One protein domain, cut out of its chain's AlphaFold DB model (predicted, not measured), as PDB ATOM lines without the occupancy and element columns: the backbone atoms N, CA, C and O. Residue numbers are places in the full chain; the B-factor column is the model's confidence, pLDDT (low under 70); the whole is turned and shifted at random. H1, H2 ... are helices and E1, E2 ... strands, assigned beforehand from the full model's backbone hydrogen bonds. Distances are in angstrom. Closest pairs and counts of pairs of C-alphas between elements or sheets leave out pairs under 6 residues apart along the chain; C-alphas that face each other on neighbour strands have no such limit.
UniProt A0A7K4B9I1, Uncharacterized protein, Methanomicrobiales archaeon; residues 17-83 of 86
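Overview. This is residues 17 to 83 of the 86 residues of an uncharacterized protein of Methanomicrobiales archaeon (UniProt A0A7K4B9I1). A twisted sheet of two hairpins, E1 with E2 and E3 with E4, has H2 on one face, in two layers, and H1 running opposite ways to H2. The 67 printed residues include, in turn, E1 E2 H1 E3 E4 H2, mixed in class; the antiparallel sheet runs E2 E1 E3 E4. It is compact, with radius of gyration of the C-alphas 11.3 A and spans 30 by 26 by 23 A.

Arrangement. Look at E1, residues 17 to 20: N 19 is 2.9 A from O 26 of E2, residues 25 to 28. E2, H1, residues 32 to 43, and E3, residues 49 to 56, form a split strand-helix-strand unit, E1 between its strands, with a right-handed crossover. H2, residues 69 to 81, has every O i to N i+4 pair within hydrogen-bond range, H1 6 of 8.

Along the chain. Find C-alpha 17 at (156.662, 158.550, 201.330), where E1 begins; E3 is 20.3 A long, E4, residues 62 to 68, 19.8 A. H2 ends at C-alpha 81, (150.510, 173.490, 202.300).

Size, cuts and confidence. The links are tight, the printed part has no cut, and residues 58 to 60 have pLDDT under 70.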
ATOM      1  N   PHE A  17     156.278 158.546 202.733       90.50
ATOM      2  CA  PHE A  17     156.662 158.550 201.330       90.50
ATOM      3  C   PHE A  17     157.980 159.301 201.158       90.50
ATOM      4  O   PHE A  17     158.248 160.296 201.825       90.50
ATOM      5  N   PHE A  18     158.809 158.832 200.237       92.06
ATOM      6  CA  PHE A  18     160.103 159.414 199.913       92.06
ATOM      7  C   PHE A  18     160.100 159.827 198.451       92.06
ATOM      8  O   PHE A  18     160.144 158.968 197.566       92.06
ATOM      9  N   LEU A  19     160.051 161.132 198.211       92.31
ATOM     10  CA  LEU A  19     160.072 161.724 196.882       92.31
ATOM     11  C   LEU A  19     161.468 162.275 196.590       92.31
ATOM     12  O   LEU A  19     161.953 163.156 197.296       92.31
ATOM     13  N   LYS A  20     162.123 161.763 195.549       90.00
ATOM     14  CA  LYS A  20     163.467 162.195 195.152       90.00
ATOM     15  C   LYS A  20     163.387 163.171 193.990       90.00
ATOM     16  O   LYS A  20     163.239 162.743 192.852       90.00
ATOM     17  N   THR A  21     163.514 164.464 194.253       84.94
ATOM     18  CA  THR A  21     163.746 165.459 193.199       84.94
ATOM     19  C   THR A  21     165.235 165.496 192.832       84.94
ATOM     20  O   THR A  21     166.057 164.944 193.567       84.94
ATOM     21  N   PRO A  22     165.614 166.132 191.704       79.25
ATOM     22  CA  PRO A  22     167.025 166.323 191.357       79.25
ATOM     23  C   PRO A  22     167.830 167.036 192.455       79.25
ATOM     24  O   PRO A  22     169.020 166.786 192.602       79.25
ATOM     25  N   GLU A  23     167.174 167.899 193.232       81.44
ATOM     26  CA  GLU A  23     167.809 168.726 194.258       81.44
ATOM     27  C   GLU A  23     167.856 168.040 195.630       81.44
ATOM     28  O   GLU A  23     168.816 168.227 196.379       81.44
ATOM     29  N   LYS A  24     166.823 167.263 196.000       87.88
ATOM     30  CA  LYS A  24     166.700 166.706 197.356       87.88
ATOM     31  C   LYS A  24     165.791 165.475 197.432       87.88
ATOM     32  O   LYS A  24     164.870 165.273 196.648       87.88
ATOM     33  N   CYS A  25     166.012 164.652 198.455       89.00
ATOM     34  CA  CYS A  25     165.051 163.643 198.890       89.00
ATOM     35  C   CYS A  25     164.127 164.231 199.970       89.00
ATOM     36  O   CYS A  25     164.594 164.609 201.042       89.00
ATOM     37  N   HIS A  26     162.826 164.288 199.694       91.38
ATOM     38  CA  HIS A  26     161.792 164.756 200.613       91.38
ATOM     39  C   HIS A  26     161.121 163.569 201.303       91.38
ATOM     40  O   HIS A  26     160.672 162.639 200.628       91.38
ATOM     41  N   ARG A  27     161.043 163.613 202.636       92.69
ATOM     42  CA  ARG A  27     160.232 162.689 203.432       92.69
ATOM     43  C   ARG A  27     158.870 163.334 203.671       92.69
ATOM     44  O   ARG A  27     158.800 164.452 204.169       92.69
ATOM     45  N   LEU A  28     157.811 162.640 203.274       91.56
ATOM     46  CA  LEU A  28     156.430 163.095 203.376       91.56
ATOM     47  C   LEU A  28     155.690 162.174 204.344       91.56
ATOM     48  O   LEU A  28     155.581 160.973 204.082       91.56
ATOM     49  N   ARG A  29     155.178 162.728 205.440       89.94
ATOM     50  CA  ARG A  29     154.325 162.022 206.397       89.94
ATOM     51  C   ARG A  29     152.866 162.263 206.035       89.94
ATOM     52  O   ARG A  29     152.237 163.198 206.517       89.94
ATOM     53  N   VAL A  30     152.341 161.432 205.140       86.50
ATOM     54  CA  VAL A  30     150.971 161.574 204.630       86.50
ATOM     55  C   VAL A  30     149.993 160.986 205.657       86.50
ATOM     56  O   VAL A  30     150.106 159.801 205.981       86.50
ATOM     57  N   PRO A  31     149.023 161.760 206.180       84.56
ATOM     58  CA  PRO A  31     148.033 161.237 207.112       84.56
ATOM     59  C   PRO A  31     147.211 160.124 206.464       84.56
ATOM     60  O   PRO A  31     146.853 160.204 205.289       84.56
ATOM     61  N   TRP A  32     146.856 159.108 207.248       81.62
ATOM     62  CA  TRP A  32     146.183 157.892 206.771       81.62
ATOM     63  C   TRP A  32     144.927 158.156 205.919       81.62
ATOM     64  O   TRP A  32     144.689 157.432 204.953       81.62
ATOM     65  N   LEU A  33     144.174 159.217 206.232       83.44
ATOM     66  CA  LEU A  33     142.988 159.660 205.488       83.44
ATOM     67  C   LEU A  33     143.295 160.021 204.026       83.44
ATOM     68  O   LEU A  33     142.460 159.807 203.152       83.44
ATOM     69  N   TYR A  34     144.497 160.531 203.757       83.69
ATOM     70  CA  TYR A  34     144.917 161.005 202.438       83.69
ATOM     71  C   TYR A  34     145.758 159.994 201.670       83.69
ATOM     72  O   TYR A  34     145.942 160.159 200.467       83.69
ATOM     73  N   VAL A  35     146.242 158.926 202.314       83.88
ATOM     74  CA  VAL A  35     147.155 157.974 201.666       83.88
ATOM     75  C   VAL A  35     146.538 157.355 200.412       83.88
ATOM     76  O   VAL A  35     147.226 157.238 199.401       83.88
ATOM     77  N   LYS A  36     145.246 157.006 200.435       82.56
ATOM     78  CA  LYS A  36     144.574 156.438 199.257       82.56
ATOM     79  C   LYS A  36     144.583 157.415 198.074       82.56
ATOM     80  O   LYS A  36     145.062 157.060 197.000       82.56
ATOM     81  N   ALA A  37     144.131 158.650 198.294       84.31
ATOM     82  CA  ALA A  37     144.138 159.693 197.267       84.31
ATOM     83  C   ALA A  37     145.564 159.978 196.767       84.31
ATOM     84  O   ALA A  37     145.809 160.093 195.570       84.31
ATOM     85  N   PHE A  38     146.537 160.000 197.681       86.56
ATOM     86  CA  PHE A  38     147.944 160.195 197.354       86.56
ATOM     87  C   PHE A  38     148.488 159.080 196.448       86.56
ATOM     88  O   PHE A  38     149.161 159.355 195.454       86.56
ATOM     89  N   THR A  39     148.158 157.818 196.735       85.69
ATOM     90  CA  THR A  39     148.539 156.690 195.872       85.69
ATOM     91  C   THR A  39     147.852 156.731 194.508       85.69
ATOM     92  O   THR A  39     148.492 156.420 193.508       85.69
ATOM     93  N   GLU A  40     146.599 157.186 194.428       86.81
ATOM     94  CA  GLU A  40     145.893 157.362 193.151       86.81
ATOM     95  C   GLU A  40     146.550 158.444 192.281       86.81
ATOM     96  O   GLU A  40     146.703 158.258 191.073       86.81
ATOM     97  N   VAL A  41     147.039 159.537 192.882       87.25
ATOM     98  CA  VAL A  41     147.825 160.561 192.169       87.25
ATOM     99  C   VAL A  41     149.118 159.972 191.607       87.25
ATOM    100  O   VAL A  41     149.453 160.232 190.450       87.25
ATOM    101  N   ILE A  42     149.832 159.150 192.382       87.12
ATOM    102  CA  ILE A  42     151.057 158.471 191.926       87.12
ATOM    103  C   ILE A  42     150.764 157.527 190.753       87.12
ATOM    104  O   ILE A  42     151.566 157.443 189.819       87.12
ATOM    105  N   ASP A  43     149.624 156.845 190.797       85.38
ATOM    106  CA  ASP A  43     149.254 155.800 189.842       85.38
ATOM    107  C   ASP A  43     148.550 156.332 188.595       85.38
ATOM    108  O   ASP A  43     148.495 155.639 187.574       85.38
ATOM    109  N   SER A  44     148.087 157.581 188.647       84.19
ATOM    110  CA  SER A  44     147.430 158.262 187.540       84.19
ATOM    111  C   SER A  44     148.255 158.216 186.239       84.19
ATOM    112  O   SER A  44     149.498 158.211 186.266       84.19
ATOM    113  N   PRO A  45     147.591 158.186 185.066       81.12
ATOM    114  CA  PRO A  45     148.265 158.331 183.784       81.12
ATOM    115  C   PRO A  45     149.041 159.646 183.767       81.12
ATOM    116  O   PRO A  45     148.480 160.727 183.918       81.12
ATOM    117  N   GLN A  46     150.353 159.544 183.604       83.06
ATOM    118  CA  GLN A  46     151.256 160.688 183.594       83.06
ATOM    119  C   GLN A  46     152.090 160.621 182.323       83.06
ATOM    120  O   GLN A  46     152.325 159.530 181.803       83.06
ATOM    121  N   GLY A  47     152.550 161.781 181.852       77.00
ATOM    122  CA  GLY A  47     153.507 161.870 180.749       77.00
ATOM    123  C   GLY A  47     154.890 161.327 181.133       77.00
ATOM    124  O   GLY A  47     155.017 160.305 181.798       77.00
ATOM    125  N   CYS A  48     155.961 162.009 180.731       81.38
ATOM    126  CA  CYS A  48     157.335 161.570 180.999       81.38
ATOM    127  C   CYS A  48     157.592 161.317 182.503       81.38
ATOM    128  O   CYS A  48     157.622 162.257 183.299       81.38
ATOM    129  N   ARG A  49     157.770 160.044 182.892       87.94
ATOM    130  CA  ARG A  49     158.008 159.599 184.277       87.94
ATOM    131  C   ARG A  49     159.507 159.458 184.540       87.94
ATOM    132  O   ARG A  49     160.135 158.497 184.096       87.94
ATOM    133  N   SER A  50     160.075 160.388 185.298       87.50
ATOM    134  CA  SER A  50     161.515 160.446 185.589       87.50
ATOM    135  C   SER A  50     161.837 160.548 187.081       87.50
ATOM    136  O   SER A  50     162.931 160.161 187.489       87.50
ATOM    137  N   VAL A  51     160.891 161.004 187.905       90.25
ATOM    138  CA  VAL A  51     161.118 161.322 189.319       90.25
ATOM    139  C   VAL A  51     160.782 160.107 190.193       90.25
ATOM    140  O   VAL A  51     159.633 159.660 190.178       90.25
ATOM    141  N   PRO A  52     161.734 159.536 190.954       91.25
ATOM    142  CA  PRO A  52     161.447 158.403 191.823       91.25
ATOM    143  C   PRO A  52     160.631 158.811 193.053       91.25
ATOM    144  O   PRO A  52     160.992 159.741 193.777       91.25
ATOM    145  N   ILE A  53     159.595 158.032 193.349       92.00
ATOM    146  CA  ILE A  53     158.859 158.059 194.613       92.00
ATOM    147  C   ILE A  53     158.823 156.653 195.212       92.00
ATOM    148  O   ILE A  53     158.659 155.669 194.493       92.00
ATOM    149  N   SER A  54     159.014 156.532 196.523       90.75
ATOM    150  CA  SER A  54     159.009 155.231 197.197       90.75
ATOM    151  C   SER A  54     158.345 155.275 198.562       90.75
ATOM    152  O   SER A  54     158.389 156.301 199.229       90.75
ATOM    153  N   TRP A  55     157.748 154.166 198.982       89.88
ATOM    154  CA  TRP A  55     157.118 154.014 200.292       89.88
ATOM    155  C   TRP A  55     157.193 152.562 200.756       89.88
ATOM    156  O   TRP A  55     157.380 151.650 199.950       89.88
ATOM    157  N   ASN A  56     157.053 152.343 202.061       82.50
ATOM    158  CA  ASN A  56     157.079 151.007 202.652       82.50
ATOM    159  C   ASN A  56     155.663 150.589 203.042       82.50
ATOM    160  O   ASN A  56     155.009 151.296 203.808       82.50
ATOM    161  N   HIS A  57     155.210 149.425 202.578       71.56
ATOM    162  CA  HIS A  57     154.080 148.759 203.221       71.56
ATOM    163  C   HIS A  57     154.561 148.053 204.488       71.56
ATOM    164  O   HIS A  57     155.639 147.463 204.488       71.56
ATOM    165  N   MET A  58     153.778 148.101 205.571       60.91
ATOM    166  CA  MET A  58     154.096 147.374 206.803       60.91
ATOM    167  C   MET A  58     152.955 146.430 207.222       60.91
ATOM    168  O   MET A  58     151.835 146.897 207.430       60.91
ATOM    169  N   PRO A  59     153.223 145.125 207.418       62.56
ATOM    170  CA  PRO A  59     154.386 144.402 206.899       62.56
ATOM    171  C   PRO A  59     154.323 144.340 205.363       62.56
ATOM    172  O   PRO A  59     153.245 144.176 204.795       62.56
ATOM    173  N   GLY A  60     155.455 144.479 204.678       66.69
ATOM    174  CA  GLY A  60     155.472 144.416 203.218       66.69
ATOM    175  C   GLY A  60     156.756 144.941 202.574       66.69
ATOM    176  O   GLY A  60     157.650 145.443 203.260       66.69
ATOM    177  N   PRO A  61     156.871 144.800 201.244       76.62
ATOM    178  CA  PRO A  61     158.015 145.279 200.489       76.62
ATOM    179  C   PRO A  61     158.004 146.805 200.377       76.62
ATOM    180  O   PRO A  61     156.963 147.471 200.441       76.62
ATOM    181  N   LYS A  62     159.189 147.362 200.130       83.94
ATOM    182  CA  LYS A  62     159.331 148.738 199.664       83.94
ATOM    183  C   LYS A  62     158.837 148.836 198.224       83.94
ATOM    184  O   LYS A  62     159.376 148.176 197.340       83.94
ATOM    185  N   ILE A  63     157.874 149.713 197.973       86.31
ATOM    186  CA  ILE A  63     157.438 150.061 196.621       86.31
ATOM    187  C   ILE A  63     158.254 151.255 196.144       86.31
ATOM    188  O   ILE A  63     158.437 152.227 196.872       86.31
ATOM    189  N   THR A  64     158.752 151.187 194.911       88.81
ATOM    190  CA  THR A  64     159.380 152.322 194.226       88.81
ATOM    191  C   THR A  64     158.739 152.484 192.857       88.81
ATOM    192  O   THR A  64     158.666 151.529 192.088       88.81
ATOM    193  N   ARG A  65     158.274 153.694 192.549       89.50
ATOM    194  CA  ARG A  65     157.682 154.071 191.264       89.50
ATOM    195  C   ARG A  65     158.364 155.317 190.714       89.50
ATOM    196  O   ARG A  65     159.111 155.995 191.417       89.50
ATOM    197  N   LYS A  66     158.107 155.611 189.442       91.12
ATOM    198  CA  LYS A  66     158.499 156.867 188.801       91.12
ATOM    199  C   LYS A  66     157.248 157.669 188.481       91.12
ATOM    200  O   LYS A  66     156.311 157.115 187.912       91.12
ATOM    201  N   ILE A  67     157.269 158.950 188.811       91.94
ATOM    202  CA  ILE A  67     156.227 159.924 188.491       91.94
ATOM    203  C   ILE A  67     156.799 161.031 187.603       91.94
ATOM    204  O   ILE A  67     158.017 161.156 187.434       91.94
ATOM    205  N   SER A  68     155.920 161.811 186.986       91.12
ATOM    206  CA  SER A  68     156.317 162.977 186.206       91.12
ATOM    207  C   SER A  68     156.819 164.107 187.100       91.12
ATOM    208  O   SER A  68     156.435 164.214 188.267       91.12
ATOM    209  N   THR A  69     157.647 164.989 186.540       90.06
ATOM    210  CA  THR A  69     158.111 166.193 187.245       90.06
ATOM    211  C   THR A  69     156.943 167.074 187.686       90.06
ATOM    212  O   THR A  69     156.954 167.576 188.804       90.06
ATOM    213  N   GLY A  70     155.904 167.213 186.853       89.12
ATOM    214  CA  GLY A  70     154.707 167.980 187.206       89.12
ATOM    215  C   GLY A  70     153.981 167.387 188.415       89.12
ATOM    216  O   GLY A  70     153.661 168.106 189.357       89.12
ATOM    217  N   THR A  71     153.811 166.062 188.440       91.06
ATOM    218  CA  THR A  71     153.215 165.352 189.582       91.06
ATOM    219  C   THR A  71     154.070 165.487 190.839       91.06
ATOM    220  O   THR A  71     153.533 165.712 191.918       91.06
ATOM    221  N   ALA A  72     155.396 165.399 190.714       91.06
ATOM    222  CA  ALA A  72     156.305 165.588 191.841       91.06
ATOM    223  C   ALA A  72     156.192 166.997 192.441       91.06
ATOM    224  O   ALA A  72     156.112 167.138 193.658       91.06
ATOM    225  N   LEU A  73     156.139 168.035 191.599       90.56
ATOM    226  CA  LEU A  73     155.956 169.418 192.046       90.56
ATOM    227  C   LEU A  73     154.583 169.637 192.684       90.56
ATOM    228  O   LEU A  73     154.500 170.292 193.719       90.56
ATOM    229  N   HIS A  74     153.528 169.052 192.115       90.62
ATOM    230  CA  HIS A  74     152.182 169.113 192.681       90.62
ATOM    231  C   HIS A  74     152.116 168.459 194.069       90.62
ATOM    232  O   HIS A  74     151.642 169.077 195.017       90.62
ATOM    233  N   ILE A  75     152.678 167.253 194.210       90.81
ATOM    234  CA  ILE A  75     152.798 166.549 195.493       90.81
ATOM    235  C   ILE A  75     153.575 167.387 196.511       90.81
ATOM    236  O   ILE A  75     153.177 167.458 197.670       90.81
ATOM    237  N   LEU A  76     154.680 168.020 196.103       90.69
ATOM    238  CA  LEU A  76     155.461 168.874 196.998       90.69
ATOM    239  C   LEU A  76     154.720 170.146 197.397       90.69
ATOM    240  O   LEU A  76     154.866 170.570 198.537       90.69
ATOM    241  N   GLY A  77     153.965 170.757 196.483       90.75
ATOM    242  CA  GLY A  77     153.111 171.903 196.785       90.75
ATOM    243  C   GLY A  77     152.084 171.533 197.847       90.75
ATOM    244  O   GLY A  77     152.103 172.096 198.937       90.75
ATOM    245  N   TRP A  78     151.319 170.476 197.580       89.19
ATOM    246  CA  TRP A  78     150.306 169.980 198.502       89.19
ATOM    247  C   TRP A  78     150.893 169.598 199.867       89.19
ATOM    248  O   TRP A  78     150.412 170.036 200.908       89.19
ATOM    249  N   ALA A  79     152.003 168.854 199.882       90.12
ATOM    250  CA  ALA A  79     152.663 168.463 201.123       90.12
ATOM    251  C   ALA A  79     153.233 169.654 201.913       90.12
ATOM    252  O   ALA A  79     153.344 169.563 203.134       90.12
ATOM    253  N   LYS A  80     153.618 170.755 201.252       90.00
ATOM    254  CA  LYS A  80     154.027 171.994 201.934       90.00
ATOM    255  C   LYS A  80     152.835 172.698 202.565       90.00
ATOM    256  O   LYS A  80     152.943 173.109 203.713       90.00
ATOM    257  N   GLU A  81     151.736 172.834 201.825       90.69
ATOM    258  CA  GLU A  81     150.510 173.490 202.300       90.69
ATOM    259  C   GLU A  81     149.934 172.780 203.527       90.69
ATOM    260  O   GLU A  81     149.567 173.424 204.505       90.69
ATOM    261  N   GLU A  82     149.948 171.449 203.513       88.06
ATOM    262  CA  GLU A  82     149.422 170.624 204.601       88.06
ATOM    263  C   GLU A  82     150.439 170.339 205.725       88.06
ATOM    264  O   GLU A  82     150.121 169.662 206.704       88.06
ATOM    265  N   GLY A  83     151.688 170.806 205.596       89.31
ATOM    266  CA  GLY A  83     152.738 170.569 206.596       89.31
ATOM    267  C   GLY A  83     153.173 169.102 206.727       89.31
ATOM    268  O   GLY A  83     153.571 168.664 207.802       89.31
TER     269      GLY A  83